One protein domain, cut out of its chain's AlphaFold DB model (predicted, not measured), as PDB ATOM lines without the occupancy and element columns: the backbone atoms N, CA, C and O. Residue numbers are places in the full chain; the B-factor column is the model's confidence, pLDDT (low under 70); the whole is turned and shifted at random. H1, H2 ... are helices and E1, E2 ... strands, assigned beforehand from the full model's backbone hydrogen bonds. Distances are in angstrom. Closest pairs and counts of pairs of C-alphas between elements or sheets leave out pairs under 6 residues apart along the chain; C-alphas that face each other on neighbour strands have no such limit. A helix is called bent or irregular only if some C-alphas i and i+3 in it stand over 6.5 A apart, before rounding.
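This is residues 2 to 66 of the 146 residues of the protein "Type VII secretion protein EccE" of Micromonospora aurantiaca (UniProt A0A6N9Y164). Little regular structure is present: a short irregular helix, H1, is set off to one side of a narrow ribbon of two parallel strands, E1 and E2, with long loops making much of the rest. Residues 13 to 18, of which 13 belongs to H1, stick out. Of 65 printed residues, 23 are in named elements, in the order H1, E1, E2; the class is mixed, helices and strands. The whole is only just compact, close to loose, with a radius of gyration of the C-alphas of 12.4 A, and spans 34 by 30 by 17 A.

H1, residues 3 to 13, is irregular, with C-alphas 5 and 8 7.1 A apart; 5 of its 7 O i to N i+4 pairs are within hydrogen-bond range. E1, residues 40 to 45, and E2, residues 60 to 65, are parallel neighbours at 20 degrees; N 42 and O 61 are 2.8 A apart, within hydrogen-bond range. H1 and E2 are apart.

H1 begins at C-alpha 3 (191.968, 198.513, 227.566) and measures 15.0 A. E1 measures 16.0 A. E2 measures 16.1 A and ends at C-alpha 65 (186.720, 187.628, 223.284).

The farthest C-alphas, of Leu 37 and Pro 48, are 34.3 A apart. The printed part has no cut. Both links are long, 26 and 14 residues. Residues 14 to 18 and 50 to 54 have pLDDT under 70.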
ATOM      1  N   ARG A   2     188.652 195.772 228.575       81.38
ATOM      2  CA  ARG A   2     189.748 196.028 229.525       81.38
ATOM      3  C   ARG A   2     190.959 196.611 228.782       81.38
ATOM      4  O   ARG A   2     191.883 195.872 228.457       81.38
ATOM      5  N   PRO A   3     190.994 197.928 228.498       80.50
ATOM      6  CA  PRO A   3     191.968 198.513 227.566       80.50
ATOM      7  C   PRO A   3     193.429 198.244 227.954       80.50
ATOM      8  O   PRO A   3     194.245 197.987 227.076       80.50
ATOM      9  N   ARG A   4     193.739 198.198 229.257       84.38
ATOM     10  CA  ARG A   4     195.093 197.921 229.767       84.38
ATOM     11  C   ARG A   4     195.639 196.550 229.358       84.38
ATOM     12  O   ARG A   4     196.836 196.424 229.143       84.38
ATOM     13  N   ILE A   5     194.779 195.535 229.225       86.81
ATOM     14  CA  ILE A   5     195.193 194.183 228.804       86.81
ATOM     15  C   ILE A   5     195.580 194.171 227.316       86.81
ATOM     16  O   ILE A   5     196.441 193.399 226.905       86.81
ATOM     17  N   TRP A   6     195.002 195.071 226.517       87.00
ATOM     18  CA  TRP A   6     195.279 195.193 225.084       87.00
ATOM     19  C   TRP A   6     196.492 196.075 224.762       87.00
ATOM     20  O   TRP A   6     197.007 196.010 223.647       87.00
ATOM     21  N   GLU A   7     196.974 196.887 225.708       85.25
ATOM     22  CA  GLU A   7     198.108 197.799 225.493       85.25
ATOM     23  C   GLU A   7     199.380 197.112 224.955       85.25
ATOM     24  O   GLU A   7     199.969 197.655 224.013       85.25
ATOM     25  N   PRO A   8     199.818 195.941 225.471       84.44
ATOM     26  CA  PRO A   8     201.003 195.258 224.948       84.44
ATOM     27  C   PRO A   8     200.827 194.825 223.487       84.44
ATOM     28  O   PRO A   8     201.709 195.058 222.660       84.44
ATOM     29  N   PHE A   9     199.650 194.289 223.144       84.50
ATOM     30  CA  PHE A   9     199.307 193.897 221.777       84.50
ATOM     31  C   PHE A   9     199.296 195.099 220.823       84.50
ATOM     32  O   PHE A   9     199.965 195.079 219.793       84.50
ATOM     33  N   VAL A  10     198.603 196.184 221.187       85.81
ATOM     34  CA  VAL A  10     198.521 197.401 220.357       85.81
ATOM     35  C   VAL A  10     199.907 197.997 220.117       85.81
ATOM     36  O   VAL A  10     200.218 198.410 218.997       85.81
ATOM     37  N   ARG A  11     200.765 198.004 221.143       81.56
ATOM     38  CA  ARG A  11     202.153 198.464 221.026       81.56
ATOM     39  C   ARG A  11     202.976 197.575 220.096       81.56
ATOM     40  O   ARG A  11     203.742 198.106 219.300       81.56
ATOM     41  N   GLY A  12     202.812 196.256 220.192       77.31
ATOM     42  CA  GLY A  12     203.519 195.288 219.352       77.31
ATOM     43  C   GLY A  12     203.140 195.370 217.871       77.31
ATOM     44  O   GLY A  12     204.001 195.199 217.016       77.31
ATOM     45  N   VAL A  13     201.877 195.681 217.559       77.12
ATOM     46  CA  VAL A  13     201.387 195.803 216.171       77.12
ATOM     47  C   VAL A  13     201.669 197.187 215.569       77.12
ATOM     48  O   VAL A  13     201.879 197.315 214.365       77.12
ATOM     49  N   GLY A  14     201.714 198.239 216.394       63.53
ATOM     50  CA  GLY A  14     201.781 199.638 215.956       63.53
ATOM     51  C   GLY A  14     203.037 200.075 215.188       63.53
ATOM     52  O   GLY A  14     203.103 201.230 214.771       63.53
ATOM     53  N   THR A  15     204.023 199.201 214.971       58.84
ATOM     54  CA  THR A  15     205.271 199.538 214.266       58.84
ATOM     55  C   THR A  15     205.201 199.381 212.743       58.84
ATOM     56  O   THR A  15     206.090 199.885 212.060       58.84
ATOM     57  N   VAL A  16     204.171 198.732 212.178       52.72
ATOM     58  CA  VAL A  16     204.031 198.552 210.717       52.72
ATOM     59  C   VAL A  16     202.599 198.860 210.264       52.72
ATOM     60  O   VAL A  16     201.672 198.135 210.596       52.72
ATOM     61  N   GLY A  17     202.412 199.919 209.466       55.09
ATOM     62  CA  GLY A  17     201.192 200.118 208.658       55.09
ATOM     63  C   GLY A  17     199.998 200.839 209.304       55.09
ATOM     64  O   GLY A  17     198.972 200.980 208.645       55.09
ATOM     65  N   GLY A  18     200.130 201.349 210.531       61.91
ATOM     66  CA  GLY A  18     199.056 202.044 211.254       61.91
ATOM     67  C   GLY A  18     198.578 201.226 212.453       61.91
ATOM     68  O   GLY A  18     198.382 200.021 212.356       61.91
ATOM     69  N   GLY A  19     198.469 201.869 213.617       74.38
ATOM     70  CA  GLY A  19     198.144 201.185 214.871       74.38
ATOM     71  C   GLY A  19     196.740 200.577 214.899       74.38
ATOM     72  O   GLY A  19     195.874 200.929 214.102       74.38
ATOM     73  N   VAL A  20     196.503 199.690 215.868       84.25
ATOM     74  CA  VAL A  20     195.179 199.114 216.145       84.25
ATOM     75  C   VAL A  20     194.401 200.080 217.050       84.25
ATOM     76  O   VAL A  20     194.780 200.239 218.215       84.25
ATOM     77  N   PRO A  21     193.343 200.758 216.566       85.12
ATOM     78  CA  PRO A  21     192.581 201.676 217.403       85.12
ATOM     79  C   PRO A  21     191.778 200.907 218.459       85.12
ATOM     80  O   PRO A  21     191.003 200.009 218.135       85.12
ATOM     81  N   LEU A  22     191.917 201.300 219.728       86.94
ATOM     82  CA  LEU A  22     191.042 200.839 220.805       86.94
ATOM     83  C   LEU A  22     189.850 201.788 220.925       86.94
ATOM     84  O   LEU A  22     190.014 202.982 221.180       86.94
ATOM     85  N   LEU A  23     188.647 201.250 220.748       85.31
ATOM     86  CA  LEU A  23     187.405 202.012 220.822       85.31
ATOM     87  C   LEU A  23     186.664 201.702 222.131       85.31
ATOM     88  O   LEU A  23     186.645 200.546 222.563       85.31
ATOM     89  N   PRO A  24     186.026 202.699 222.773       80.44
ATOM     90  CA  PRO A  24     185.113 202.440 223.880       80.44
ATOM     91  C   PRO A  24     183.959 201.512 223.456       80.44
ATOM     92  O   PRO A  24     183.534 201.575 222.298       80.44
ATOM     93  N   PRO A  25     183.396 200.701 224.373       75.62
ATOM     94  CA  PRO A  25     182.206 199.900 224.090       75.62
ATOM     95  C   PRO A  25     181.065 200.744 223.500       75.62
ATOM     96  O   PRO A  25     180.855 201.883 223.917       75.62
ATOM     97  N   GLY A  26     180.349 200.200 222.514       72.31
ATOM     98  CA  GLY A  26     179.236 200.883 221.839       72.31
ATOM     99  C   GLY A  26     179.647 201.992 220.860       72.31
ATOM    100  O   GLY A  26     178.796 202.527 220.149       72.31
ATOM    101  N   ARG A  27     180.938 202.340 220.765       77.31
ATOM    102  CA  ARG A  27     181.433 203.240 219.718       77.31
ATOM    103  C   ARG A  27     181.475 202.469 218.390       77.31
ATOM    104  O   ARG A  27     182.128 201.427 218.335       77.31
ATOM    105  N   PRO A  28     180.843 202.964 217.310       73.81
ATOM    106  CA  PRO A  28     180.960 202.321 216.009       73.81
ATOM    107  C   PRO A  28     182.418 202.343 215.538       73.81
ATOM    108  O   PRO A  28     183.143 203.315 215.780       73.81
ATOM    109  N   VAL A  29     182.823 201.279 214.842       75.06
ATOM    110  CA  VAL A  29     184.111 201.206 214.145       75.06
ATOM    111  C   VAL A  29     184.096 202.288 213.064       75.06
ATOM    112  O   VAL A  29     183.424 202.154 212.046       75.06
ATOM    113  N   GLY A  30     184.736 203.423 213.343       70.62
ATOM    114  CA  GLY A  30     184.878 204.511 212.378       70.62
ATOM    115  C   GLY A  30     185.881 204.154 211.278       70.62
ATOM    116  O   GLY A  30     186.669 203.225 211.429       70.62
ATOM    117  N   GLY A  31     185.888 204.926 210.190       76.00
ATOM    118  CA  GLY A  31     186.796 204.726 209.055       76.00
ATOM    119  C   GLY A  31     186.080 204.251 207.793       76.00
ATOM    120  O   GLY A  31     184.851 204.275 207.714       76.00
ATOM    121  N   ALA A  32     186.858 203.873 206.776       77.81
ATOM    122  CA  ALA A  32     186.308 203.311 205.548       77.81
ATOM    123  C   ALA A  32     185.693 201.927 205.831       77.81
ATOM    124  O   ALA A  32     186.273 201.162 206.606       77.81
ATOM    125  N   PRO A  33     184.545 201.585 205.218       84.31
ATOM    126  CA  PRO A  33     183.991 200.242 205.332       84.31
ATOM    127  C   PRO A  33     184.982 199.204 204.794       84.31
ATOM    128  O   PRO A  33     185.813 199.506 203.933       84.31
ATOM    129  N   GLY A  34     184.864 197.968 205.284       88.12
ATOM    130  CA  GLY A  34     185.666 196.855 204.792       88.12
ATOM    131  C   GLY A  34     185.526 196.686 203.280       88.12
ATOM    132  O   GLY A  34     184.452 196.870 202.703       88.12
ATOM    133  N   SER A  35     186.627 196.329 202.630       91.69
ATOM    134  CA  SER A  35     186.675 196.092 201.187       91.69
ATOM    135  C   SER A  35     187.525 194.857 200.872       91.69
ATOM    136  O   SER A  35     188.283 194.416 201.736       91.69
ATOM    137  N   PRO A  36     187.473 194.311 199.643       92.69
ATOM    138  CA  PRO A  36     188.317 193.178 199.266       92.69
ATOM    139  C   PRO A  36     189.819 193.435 199.460       92.69
ATOM    140  O   PRO A  36     190.566 192.514 199.774       92.69
ATOM    141  N   LEU A  37     190.259 194.685 199.274       92.94
ATOM    142  CA  LEU A  37     191.663 195.089 199.422       92.94
ATOM    143  C   LEU A  37     192.016 195.517 200.855       92.94
ATOM    144  O   LEU A  37     193.189 195.544 201.214       92.94
ATOM    145  N   HIS A  38     191.007 195.831 201.669       89.25
ATOM    146  CA  HIS A  38     191.155 196.242 203.064       89.25
ATOM    147  C   HIS A  38     190.086 195.549 203.922       89.25
ATOM    148  O   HIS A  38     189.109 196.194 204.321       89.25
ATOM    149  N   PRO A  39     190.207 194.229 204.159       91.81
ATOM    150  CA  PRO A  39     189.292 193.522 205.042       91.81
ATOM    151  C   PRO A  39     189.470 194.008 206.484       91.81
ATOM    152  O   PRO A  39     190.578 194.341 206.908       91.81
ATOM    153  N   LEU A  40     188.377 194.039 207.246       90.69
ATOM    154  CA  LEU A  40     188.380 194.500 208.634       90.69
ATOM    155  C   LEU A  40     188.210 193.330 209.601       90.69
ATOM    156  O   LEU A  40     187.253 192.564 209.498       90.69
ATOM    157  N   LEU A  41     189.099 193.240 210.591       90.81
ATOM    158  CA  LEU A  41     188.902 192.411 211.776       90.81
ATOM    159  C   LEU A  41     188.490 193.311 212.942       90.81
ATOM    160  O   LEU A  41     189.265 194.155 213.386       90.81
ATOM    161  N   VAL A  42     187.271 193.122 213.440       89.81
ATOM    162  CA  VAL A  42     186.745 193.833 214.608       89.81
ATOM    163  C   VAL A  42     186.833 192.915 215.814       89.81
ATOM    164  O   VAL A  42     186.212 191.855 215.832       89.81
ATOM    165  N   VAL A  43     187.589 193.325 216.829       90.31
ATOM    166  CA  VAL A  43     187.738 192.569 218.075       90.31
ATOM    167  C   VAL A  43     186.851 193.188 219.152       90.31
ATOM    168  O   VAL A  43     186.993 194.362 219.486       90.31
ATOM    169  N   VAL A  44     185.927 192.395 219.690       89.88
ATOM    170  CA  VAL A  44     184.971 192.798 220.722       89.88
ATOM    171  C   VAL A  44     185.326 192.093 222.030       89.88
ATOM    172  O   VAL A  44     184.984 190.931 222.241       89.88
ATOM    173  N   ASP A  45     186.005 192.810 222.926       89.19
ATOM    174  CA  ASP A  45     186.252 192.376 224.308       89.19
ATOM    175  C   ASP A  45     185.020 192.682 225.179       89.19
ATOM    176  O   ASP A  45     184.856 193.789 225.722       89.19
ATOM    177  N   ALA A  46     184.126 191.694 225.249       83.38
ATOM    178  CA  ALA A  46     182.798 191.816 225.845       83.38
ATOM    179  C   ALA A  46     182.799 191.755 227.390       83.38
ATOM    180  O   ALA A  46     181.833 192.190 228.016       83.38
ATOM    181  N   GLY A  47     183.891 191.311 228.029       78.81
ATOM    182  CA  GLY A  47     183.940 191.133 229.490       78.81
ATOM    183  C   GLY A  47     182.837 190.179 229.982       78.81
ATOM    184  O   GLY A  47     182.564 189.209 229.294       78.81
ATOM    185  N   PRO A  48     182.164 190.424 231.124       76.38
ATOM    186  CA  PRO A  48     181.100 189.541 231.620       76.38
ATOM    187  C   PRO A  48     179.739 189.760 230.935       76.38
ATOM    188  O   PRO A  48     178.848 188.922 231.037       76.38
ATOM    189  N   VAL A  49     179.548 190.882 230.235       76.19
ATOM    190  CA  VAL A  49     178.268 191.222 229.595       76.19
ATOM    191  C   VAL A  49     178.129 190.425 228.297       76.19
ATOM    192  O   VAL A  49     179.130 190.308 227.586       76.19
ATOM    193  N   PRO A  50     176.943 189.886 227.956       68.19
ATOM    194  CA  PRO A  50     176.751 189.176 226.699       68.19
ATOM    195  C   PRO A  50     177.228 190.014 225.505       68.19
ATOM    196  O   PRO A  50     176.986 191.225 225.470       68.19
ATOM    197  N   PRO A  51     177.921 189.405 224.533       67.31
ATOM    198  CA  PRO A  51     178.481 190.145 223.419       67.31
ATOM    199  C   PRO A  51     177.372 190.715 222.535       67.31
ATOM    200  O   PRO A  51     176.650 189.983 221.861       67.31
ATOM    201  N   GLU A  52     177.279 192.040 222.476       65.75
ATOM    202  CA  GLU A  52     176.415 192.743 221.527       65.75
ATOM    203  C   GLU A  52     177.152 192.903 220.187       65.75
ATOM    204  O   GLU A  52     177.519 193.993 219.751       65.75
ATOM    205  N   ALA A  53     177.463 191.772 219.552       66.12
ATOM    206  CA  ALA A  53     178.046 191.746 218.218       66.12
ATOM    207  C   ALA A  53     176.919 191.643 217.183       66.12
ATOM    208  O   ALA A  53     176.317 190.585 216.997       66.12
ATOM    209  N   GLY A  54     176.620 192.759 216.511       66.38
ATOM    210  CA  GLY A  54     175.737 192.763 215.344       66.38
ATOM    211  C   GLY A  54     176.305 191.924 214.186       66.38
ATOM    212  O   GLY A  54     177.472 191.525 214.220       66.38
ATOM    213  N   PRO A  55     175.505 191.646 213.139       70.50
ATOM    214  CA  PRO A  55     175.992 190.913 211.977       70.50
ATOM    215  C   PRO A  55     177.196 191.631 211.357       70.50
ATOM    216  O   PRO A  55     177.215 192.859 211.254       70.50
ATOM    217  N   ALA A  56     178.199 190.861 210.938       79.12
ATOM    218  CA  ALA A  56     179.357 191.424 210.262       79.12
ATOM    219  C   ALA A  56     178.934 192.087 208.941       79.12
ATOM    220  O   ALA A  56     178.166 191.517 208.162       79.12
ATOM    221  N   ALA A  57     179.441 193.296 208.689       86.44
ATOM    222  CA  ALA A  57     179.312 193.942 207.389       86.44
ATOM    223  C   ALA A  57     180.113 193.179 206.312       86.44
ATOM    224  O   ALA A  57     180.938 192.314 206.621       86.44
ATOM    225  N   ALA A  58     179.902 193.504 205.034       89.62
ATOM    226  CA  ALA A  58     180.710 192.939 203.952       89.62
ATOM    227  C   ALA A  58     182.211 193.182 204.207       89.62
ATOM    228  O   ALA A  58     182.599 194.277 204.611       89.62
ATOM    229  N   TRP A  59     183.044 192.160 203.966       93.31
ATOM    230  CA  TRP A  59     184.500 192.191 204.203       93.31
ATOM    231  C   TRP A  59     184.916 192.479 205.651       93.31
ATOM    232  O   TRP A  59     186.047 192.894 205.904       93.31
ATOM    233  N   GLN A  60     184.014 192.240 206.602       92.00
ATOM    234  CA  GLN A  60     184.293 192.318 208.025       92.00
ATOM    235  C   GLN A  60     184.242 190.923 208.653       92.00
ATOM    236  O   GLN A  60     183.374 190.111 208.343       92.00
ATOM    237  N   SER A  61     185.149 190.660 209.585       92.31
ATOM    238  CA  SER A  61     185.065 189.545 210.527       92.31
ATOM    239  C   SER A  61     185.003 190.095 211.945       92.31
ATOM    240  O   SER A  61     185.677 191.075 212.262       92.31
ATOM    241  N   VAL A  62     184.177 189.485 212.793       91.75
ATOM    242  CA  VAL A  62     184.027 189.883 214.197       91.75
ATOM    243  C   VAL A  62     184.571 188.768 215.079       91.75
ATOM    244  O   VAL A  62     184.098 187.638 215.006       91.75
ATOM    245  N   LEU A  63     185.560 189.096 215.908       93.19
ATOM    246  CA  LEU A  63     186.106 188.217 216.933       93.19
ATOM    247  C   LEU A  63     185.603 188.686 218.294       93.19
ATOM    248  O   LEU A  63     185.976 189.760 218.760       93.19
ATOM    249  N   VAL A  64     184.771 187.876 218.935       92.38
ATOM    250  CA  VAL A  64     184.343 188.113 220.314       92.38
ATOM    251  C   VAL A  64     185.317 187.418 221.259       92.38
ATOM    252  O   VAL A  64     185.579 186.229 221.103       92.38
ATOM    253  N   VAL A  65     185.825 188.153 222.246       92.00
ATOM    254  CA  VAL A  65     186.720 187.628 223.284       92.00
ATOM    255  C   VAL A  65     185.951 187.499 224.595       92.00
ATOM    256  O   VAL A  65     185.286 188.448 225.028       92.00
ATOM    257  N   ARG A  66     186.045 186.313 225.201       91.38
ATOM    258  CA  ARG A  66     185.439 185.940 226.482       91.38
ATOM    259  C   ARG A  66     186.532 185.442 227.416       91.38
ATOM    260  O   ARG A  66     187.416 184.723 226.964       91.38
TER     261      ARG A  66